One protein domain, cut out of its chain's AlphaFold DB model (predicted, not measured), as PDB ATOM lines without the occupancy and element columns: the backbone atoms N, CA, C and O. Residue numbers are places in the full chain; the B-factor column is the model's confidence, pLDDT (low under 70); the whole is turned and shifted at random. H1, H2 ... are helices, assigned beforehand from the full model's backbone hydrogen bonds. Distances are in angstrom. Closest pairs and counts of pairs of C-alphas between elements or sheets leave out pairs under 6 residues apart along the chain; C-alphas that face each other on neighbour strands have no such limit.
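What this domain is: This is residues 145 to 198 of the 232 residues of an uncharacterized protein of Streptomyces fagopyri (UniProt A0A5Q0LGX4). Picture an open V of helices: H1 and the longer H3 are its two separate arms, and short H2 sits at the corner that joins them. The space between the arms is empty. The printed part has 54 residues with three named helices, H1, H2, H3 in chain order, and no named strand: all helix. It is loose, radius of gyration of the C-alphas 14.5 A, and elongated, spanning 43 by 25 by 16 A.

Where its parts are: Find C-alpha 145 at (61.382, 2.048, -3.741); from there H1, residues 145 to 161, runs 24.0 A. Next come H2, residues 164 to 170, 9.7 A, and H3, residues 174 to 198, 35.6 A, ending at C-alpha 198 (53.076, 18.826, 21.120).

How they stand to each other: H1 and H2 are only just apart, their closest C-alphas 8.3 A from each other. H2 and H3 are close but not clearly touching; their closest C-alphas, Cys 170 and Val 177, are 6.9 A apart. They run the same way at a steep tilt of 65 degrees. H1 and H3 are apart. In H1, H2 and H3 every O i to N i+4 pair is within hydrogen-bond range.

The domain as a whole: The farthest C-alphas, Leu 164 and Gly 198, are 42.8 A apart. Both links are tight, and the printed part has no cut. Look for pLDDT under 70 at residues 145 to 174 and 198.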
ATOM      1  N   GLY A 145      61.334   3.295  -2.977       55.31
ATOM      2  CA  GLY A 145      61.382   2.048  -3.741       55.31
ATOM      3  C   GLY A 145      61.394   0.754  -2.915       55.31
ATOM      4  O   GLY A 145      60.521  -0.073  -3.137       55.31
ATOM      5  N   ALA A 146      62.274   0.571  -1.925       60.62
ATOM      6  CA  ALA A 146      62.309  -0.648  -1.098       60.62
ATOM      7  C   ALA A 146      61.003  -0.855  -0.307       60.62
ATOM      8  O   ALA A 146      60.465  -1.962  -0.224       60.62
ATOM      9  N   ALA A 147      60.430   0.235   0.213       58.75
ATOM     10  CA  ALA A 147      59.131   0.198   0.873       58.75
ATOM     11  C   ALA A 147      57.981  -0.052  -0.125       58.75
ATOM     12  O   ALA A 147      56.998  -0.710   0.221       58.75
ATOM     13  N   ALA A 148      58.077   0.456  -1.359       60.84
ATOM     14  CA  ALA A 148      57.107   0.198  -2.423       60.84
ATOM     15  C   ALA A 148      57.162  -1.253  -2.917       60.84
ATOM     16  O   ALA A 148      56.113  -1.869  -3.073       60.84
ATOM     17  N   GLU A 149      58.353  -1.829  -3.068       67.38
ATOM     18  CA  GLU A 149      58.552  -3.226  -3.448       67.38
ATOM     19  C   GLU A 149      58.104  -4.196  -2.354       67.38
ATOM     20  O   GLU A 149      57.414  -5.172  -2.644       67.38
ATOM     21  N   TRP A 150      58.420  -3.920  -1.082       66.06
ATOM     22  CA  TRP A 150      57.896  -4.701   0.041       66.06
ATOM     23  C   TRP A 150      56.369  -4.622   0.104       66.06
ATOM     24  O   TRP A 150      55.716  -5.650   0.261       66.06
ATOM     25  N   ARG A 151      55.775  -3.442  -0.129       65.12
ATOM     26  CA  ARG A 151      54.315  -3.285  -0.262       65.12
ATOM     27  C   ARG A 151      53.743  -4.061  -1.445       65.12
ATOM     28  O   ARG A 151      52.629  -4.563  -1.348       65.12
ATOM     29  N   GLN A 152      54.478  -4.171  -2.546       63.06
ATOM     30  CA  GLN A 152      54.039  -4.886  -3.742       63.06
ATOM     31  C   GLN A 152      54.087  -6.406  -3.533       63.06
ATOM     32  O   GLN A 152      53.129  -7.099  -3.875       63.06
ATOM     33  N   ARG A 153      55.134  -6.911  -2.869       65.88
ATOM     34  CA  ARG A 153      55.255  -8.322  -2.460       65.88
ATOM     35  C   ARG A 153      54.261  -8.687  -1.350       65.88
ATOM     36  O   ARG A 153      53.570  -9.695  -1.458       65.88
ATOM     37  N   ALA A 154      54.108  -7.842  -0.330       67.88
ATOM     38  CA  ALA A 154      53.140  -8.036   0.753       67.88
ATOM     39  C   ALA A 154      51.692  -7.890   0.267       67.88
ATOM     40  O   ALA A 154      50.815  -8.607   0.730       67.88
ATOM     41  N   GLY A 155      51.431  -7.011  -0.704       65.12
ATOM     42  CA  GLY A 155      50.123  -6.859  -1.334       65.12
ATOM     43  C   GLY A 155      49.721  -8.068  -2.179       65.12
ATOM     44  O   GLY A 155      48.539  -8.402  -2.223       65.12
ATOM     45  N   LEU A 156      50.688  -8.748  -2.805       62.81
ATOM     46  CA  LEU A 156      50.469 -10.026  -3.487       62.81
ATOM     47  C   LEU A 156      50.212 -11.156  -2.480       62.81
ATOM     48  O   LEU A 156      49.179 -11.812  -2.574       62.81
ATOM     49  N   ALA A 157      51.052 -11.293  -1.449       62.81
ATOM     50  CA  ALA A 157      50.888 -12.315  -0.409       62.81
ATOM     51  C   ALA A 157      49.605 -12.130   0.430       62.81
ATOM     52  O   ALA A 157      48.951 -13.096   0.822       62.81
ATOM     53  N   ALA A 158      49.201 -10.882   0.685       63.09
ATOM     54  CA  ALA A 158      47.952 -10.562   1.365       63.09
ATOM     55  C   ALA A 158      46.734 -10.772   0.459       63.09
ATOM     56  O   ALA A 158      45.691 -11.167   0.962       63.09
ATOM     57  N   ARG A 159      46.844 -10.570  -0.863       60.62
ATOM     58  CA  ARG A 159      45.767 -10.886  -1.822       60.62
ATOM     59  C   ARG A 159      45.579 -12.381  -2.036       60.62
ATOM     60  O   ARG A 159      44.456 -12.805  -2.265       60.62
ATOM     61  N   GLU A 160      46.646 -13.163  -1.926       60.28
ATOM     62  CA  GLU A 160      46.562 -14.625  -1.950       60.28
ATOM     63  C   GLU A 160      45.900 -15.192  -0.686       60.28
ATOM     64  O   GLU A 160      45.351 -16.291  -0.727       60.28
ATOM     65  N   ARG A 161      45.896 -14.440   0.427       64.06
ATOM     66  CA  ARG A 161      45.281 -14.862   1.700       64.06
ATOM     67  C   ARG A 161      44.002 -14.118   2.095       64.06
ATOM     68  O   ARG A 161      43.278 -14.609   2.957       64.06
ATOM     69  N   MET A 162      43.689 -12.970   1.491       46.25
ATOM     70  CA  MET A 162      42.437 -12.246   1.728       46.25
ATOM     71  C   MET A 162      41.372 -12.663   0.709       46.25
ATOM     72  O   MET A 162      41.604 -12.619  -0.498       46.25
ATOM     73  N   PRO A 163      40.179 -13.051   1.180       58.28
ATOM     74  CA  PRO A 163      39.185 -13.764   0.395       58.28
ATOM     75  C   PRO A 163      38.658 -12.895  -0.747       58.28
ATOM     76  O   PRO A 163      38.396 -11.705  -0.577       58.28
ATOM     77  N   LEU A 164      38.395 -13.519  -1.893       58.62
ATOM     78  CA  LEU A 164      37.785 -12.928  -3.094       58.62
ATOM     79  C   LEU A 164      36.482 -12.133  -2.813       58.62
ATOM     80  O   LEU A 164      36.075 -11.297  -3.617       58.62
ATOM     81  N   TRP A 165      35.857 -12.335  -1.646       61.78
ATOM     82  CA  TRP A 165      34.721 -11.560  -1.133       61.78
ATOM     83  C   TRP A 165      35.083 -10.149  -0.630       61.78
ATOM     84  O   TRP A 165      34.310  -9.206  -0.789       61.78
ATOM     85  N   LEU A 166      36.281  -9.961  -0.071       60.69
ATOM     86  CA  LEU A 166      36.803  -8.624   0.215       60.69
ATOM     87  C   LEU A 166      37.257  -7.947  -1.083       60.69
ATOM     88  O   LEU A 166      37.164  -6.734  -1.217       60.69
ATOM     89  N   GLN A 167      37.664  -8.729  -2.087       57.91
ATOM     90  CA  GLN A 167      38.034  -8.221  -3.406       57.91
ATOM     91  C   GLN A 167      36.825  -7.725  -4.213       57.91
ATOM     92  O   GLN A 167      36.957  -6.744  -4.938       57.91
ATOM     93  N   SER A 168      35.638  -8.316  -4.046       59.03
ATOM     94  CA  SER A 168      34.396  -7.782  -4.623       59.03
ATOM     95  C   SER A 168      33.903  -6.516  -3.907       59.03
ATOM     96  O   SER A 168      33.294  -5.656  -4.541       59.03
ATOM     97  N   ARG A 169      34.226  -6.347  -2.615       65.00
ATOM     98  CA  ARG A 169      33.887  -5.154  -1.811       65.00
ATOM     99  C   ARG A 169      34.890  -4.001  -1.971       65.00
ATOM    100  O   ARG A 169      34.478  -2.852  -2.078       65.00
ATOM    101  N   CYS A 170      36.187  -4.292  -2.037       60.59
ATOM    102  CA  CYS A 170      37.271  -3.314  -2.201       60.59
ATOM    103  C   CYS A 170      37.671  -3.087  -3.673       60.59
ATOM    104  O   CYS A 170      38.528  -2.252  -3.957       60.59
ATOM    105  N   GLY A 171      37.092  -3.843  -4.613       54.69
ATOM    106  CA  GLY A 171      37.470  -3.849  -6.031       54.69
ATOM    107  C   GLY A 171      36.650  -2.949  -6.952       54.69
ATOM    108  O   GLY A 171      36.960  -2.894  -8.140       54.69
ATOM    109  N   LEU A 172      35.633  -2.243  -6.448       50.66
ATOM    110  CA  LEU A 172      34.692  -1.517  -7.311       50.66
ATOM    111  C   LEU A 172      35.222  -0.182  -7.845       50.66
ATOM    112  O   LEU A 172      34.937   0.158  -8.985       50.66
ATOM    113  N   GLU A 173      36.111   0.507  -7.134       59.09
ATOM    114  CA  GLU A 173      36.950   1.521  -7.762       59.09
ATOM    115  C   GLU A 173      38.319   1.488  -7.104       59.09
ATOM    116  O   GLU A 173      38.450   1.708  -5.902       59.09
ATOM    117  N   ARG A 174      39.376   1.314  -7.902       64.69
ATOM    118  CA  ARG A 174      40.764   1.589  -7.484       64.69
ATOM    119  C   ARG A 174      40.892   2.929  -6.733       64.69
ATOM    120  O   ARG A 174      41.798   3.087  -5.925       64.69
ATOM    121  N   ARG A 175      39.947   3.851  -6.962       74.19
ATOM    122  CA  ARG A 175      39.764   5.116  -6.244       74.19
ATOM    123  C   ARG A 175      39.500   4.964  -4.747       74.19
ATOM    124  O   ARG A 175      40.079   5.737  -4.003       74.19
ATOM    125  N   SER A 176      38.693   4.008  -4.282       79.25
ATOM    126  CA  SER A 176      38.414   3.851  -2.843       79.25
ATOM    127  C   SER A 176      39.663   3.395  -2.085       79.25
ATOM    128  O   SER A 176      40.029   3.987  -1.073       79.25
ATOM    129  N   VAL A 177      40.392   2.421  -2.635       80.75
ATOM    130  CA  VAL A 177      41.678   1.972  -2.076       80.75
ATOM    131  C   VAL A 177      42.722   3.086  -2.142       80.75
ATOM    132  O   VAL A 177      43.447   3.300  -1.174       80.75
ATOM    133  N   ALA A 178      42.777   3.830  -3.251       84.38
ATOM    134  CA  ALA A 178      43.652   4.992  -3.365       84.38
ATOM    135  C   ALA A 178      43.304   6.068  -2.324       84.38
ATOM    136  O   ALA A 178      44.205   6.581  -1.670       84.38
ATOM    137  N   ALA A 179      42.020   6.364  -2.114       89.75
ATOM    138  CA  ALA A 179      41.556   7.334  -1.126       89.75
ATOM    139  C   ALA A 179      41.909   6.905   0.304       89.75
ATOM    140  O   ALA A 179      42.429   7.714   1.066       89.75
ATOM    141  N   LEU A 180      41.705   5.630   0.649       86.75
ATOM    142  CA  LEU A 180      42.125   5.059   1.933       86.75
ATOM    143  C   LEU A 180      43.644   5.150   2.127       86.75
ATOM    144  O   LEU A 180      44.101   5.530   3.201       86.75
ATOM    145  N   GLY A 181      44.429   4.855   1.087       90.69
ATOM    146  CA  GLY A 181      45.885   4.995   1.128       90.69
ATOM    147  C   GLY A 181      46.332   6.443   1.340       90.69
ATOM    148  O   GLY A 181      47.170   6.707   2.198       90.69
ATOM    149  N   VAL A 182      45.738   7.391   0.610       94.44
ATOM    150  CA  VAL A 182      46.016   8.827   0.768       94.44
ATOM    151  C   VAL A 182      45.632   9.302   2.169       94.44
ATOM    152  O   VAL A 182      46.428   9.979   2.817       94.44
ATOM    153  N   LEU A 183      44.459   8.911   2.670       95.06
ATOM    154  CA  LEU A 183      44.001   9.260   4.014       95.06
ATOM    155  C   LEU A 183      44.960   8.739   5.092       95.06
ATOM    156  O   LEU A 183      45.288   9.473   6.022       95.06
ATOM    157  N   LEU A 184      45.455   7.509   4.943       93.69
ATOM    158  CA  LEU A 184      46.441   6.929   5.852       93.69
ATOM    159  C   LEU A 184      47.748   7.738   5.864       93.69
ATOM    160  O   LEU A 184      48.292   8.007   6.933       93.69
ATOM    161  N   VAL A 185      48.237   8.159   4.692       95.81
ATOM    162  CA  VAL A 185      49.443   8.999   4.585       95.81
ATOM    163  C   VAL A 185      49.226  10.347   5.270       95.81
ATOM    164  O   VAL A 185      50.074  10.771   6.052       95.81
ATOM    165  N   ILE A 186      48.083  10.996   5.035       97.12
ATOM    166  CA  ILE A 186      47.733  12.264   5.690       97.12
ATOM    167  C   ILE A 186      47.699  12.089   7.212       97.12
ATOM    168  O   ILE A 186      48.293  12.891   7.926       97.12
ATOM    169  N   ALA A 187      47.058  11.029   7.711       95.38
ATOM    170  CA  ALA A 187      46.983  10.741   9.141       95.38
ATOM    171  C   ALA A 187      48.369  10.502   9.761       95.38
ATOM    172  O   ALA A 187      48.647  11.011  10.843       95.38
ATOM    173  N   ALA A 188      49.261   9.786   9.071       94.94
ATOM    174  CA  ALA A 188      50.631   9.567   9.530       94.94
ATOM    175  C   ALA A 188      51.433  10.876   9.585       94.94
ATOM    176  O   ALA A 188      52.083  11.154  10.592       94.94
ATOM    177  N   VAL A 189      51.346  11.712   8.543       95.25
ATOM    178  CA  VAL A 189      51.971  13.046   8.537       95.25
ATOM    179  C   VAL A 189      51.414  13.891   9.676       95.25
ATOM    180  O   VAL A 189      52.187  14.512  10.397       95.25
ATOM    181  N   PHE A 190      50.097  13.882   9.884       91.56
ATOM    182  CA  PHE A 190      49.469  14.620  10.973       91.56
ATOM    183  C   PHE A 190      49.917  14.113  12.343       91.56
ATOM    184  O   PHE A 190      50.223  14.926  13.198       91.56
ATOM    185  N   ALA A 191      50.023  12.801  12.554       88.25
ATOM    186  CA  ALA A 191      50.510  12.230  13.809       88.25
ATOM    187  C   ALA A 191      51.961  12.638  14.095       88.25
ATOM    188  O   ALA A 191      52.277  13.018  15.218       88.25
ATOM    189  N   VAL A 192      52.825  12.620  13.075       91.19
ATOM    190  CA  VAL A 192      54.203  13.109  13.189       91.19
ATOM    191  C   VAL A 192      54.189  14.600  13.517       91.19
ATOM    192  O   VAL A 192      54.729  14.996  14.542       91.19
ATOM    193  N   GLN A 193      53.509  15.427  12.724       85.56
ATOM    194  CA  GLN A 193      53.434  16.870  12.965       85.56
ATOM    195  C   GLN A 193      52.842  17.207  14.334       85.56
ATOM    196  O   GLN A 193      53.354  18.083  15.016       85.56
ATOM    197  N   HIS A 194      51.808  16.493  14.770       80.38
ATOM    198  CA  HIS A 194      51.185  16.656  16.078       80.38
ATOM    199  C   HIS A 194      52.135  16.250  17.204       80.38
ATOM    200  O   HIS A 194      52.226  16.935  18.217       80.38
ATOM    201  N   PHE A 195      52.895  15.175  17.007       75.06
ATOM    202  CA  PHE A 195      53.930  14.759  17.939       75.06
ATOM    203  C   PHE A 195      55.041  15.808  18.057       75.06
ATOM    204  O   PHE A 195      55.466  16.112  19.167       75.06
ATOM    205  N   TRP A 196      55.467  16.413  16.948       73.56
ATOM    206  CA  TRP A 196      56.460  17.491  16.958       73.56
ATOM    207  C   TRP A 196      55.901  18.799  17.533       73.56
ATOM    208  O   TRP A 196      56.569  19.443  18.338       73.56
ATOM    209  N   ALA A 197      54.661  19.160  17.200       71.50
ATOM    210  CA  ALA A 197      53.990  20.361  17.694       71.50
ATOM    211  C   ALA A 197      53.628  20.271  19.188       71.50
ATOM    212  O   ALA A 197      53.625  21.284  19.877       71.50
ATOM    213  N   GLY A 198      53.359  19.068  19.703       63.12
ATOM    214  CA  GLY A 198      53.076  18.826  21.120       63.12
ATOM    215  C   GLY A 198      54.320  18.616  21.995       63.12
ATOM    216  O   GLY A 198      54.225  18.717  23.214       63.12
TER     217      GLY A 198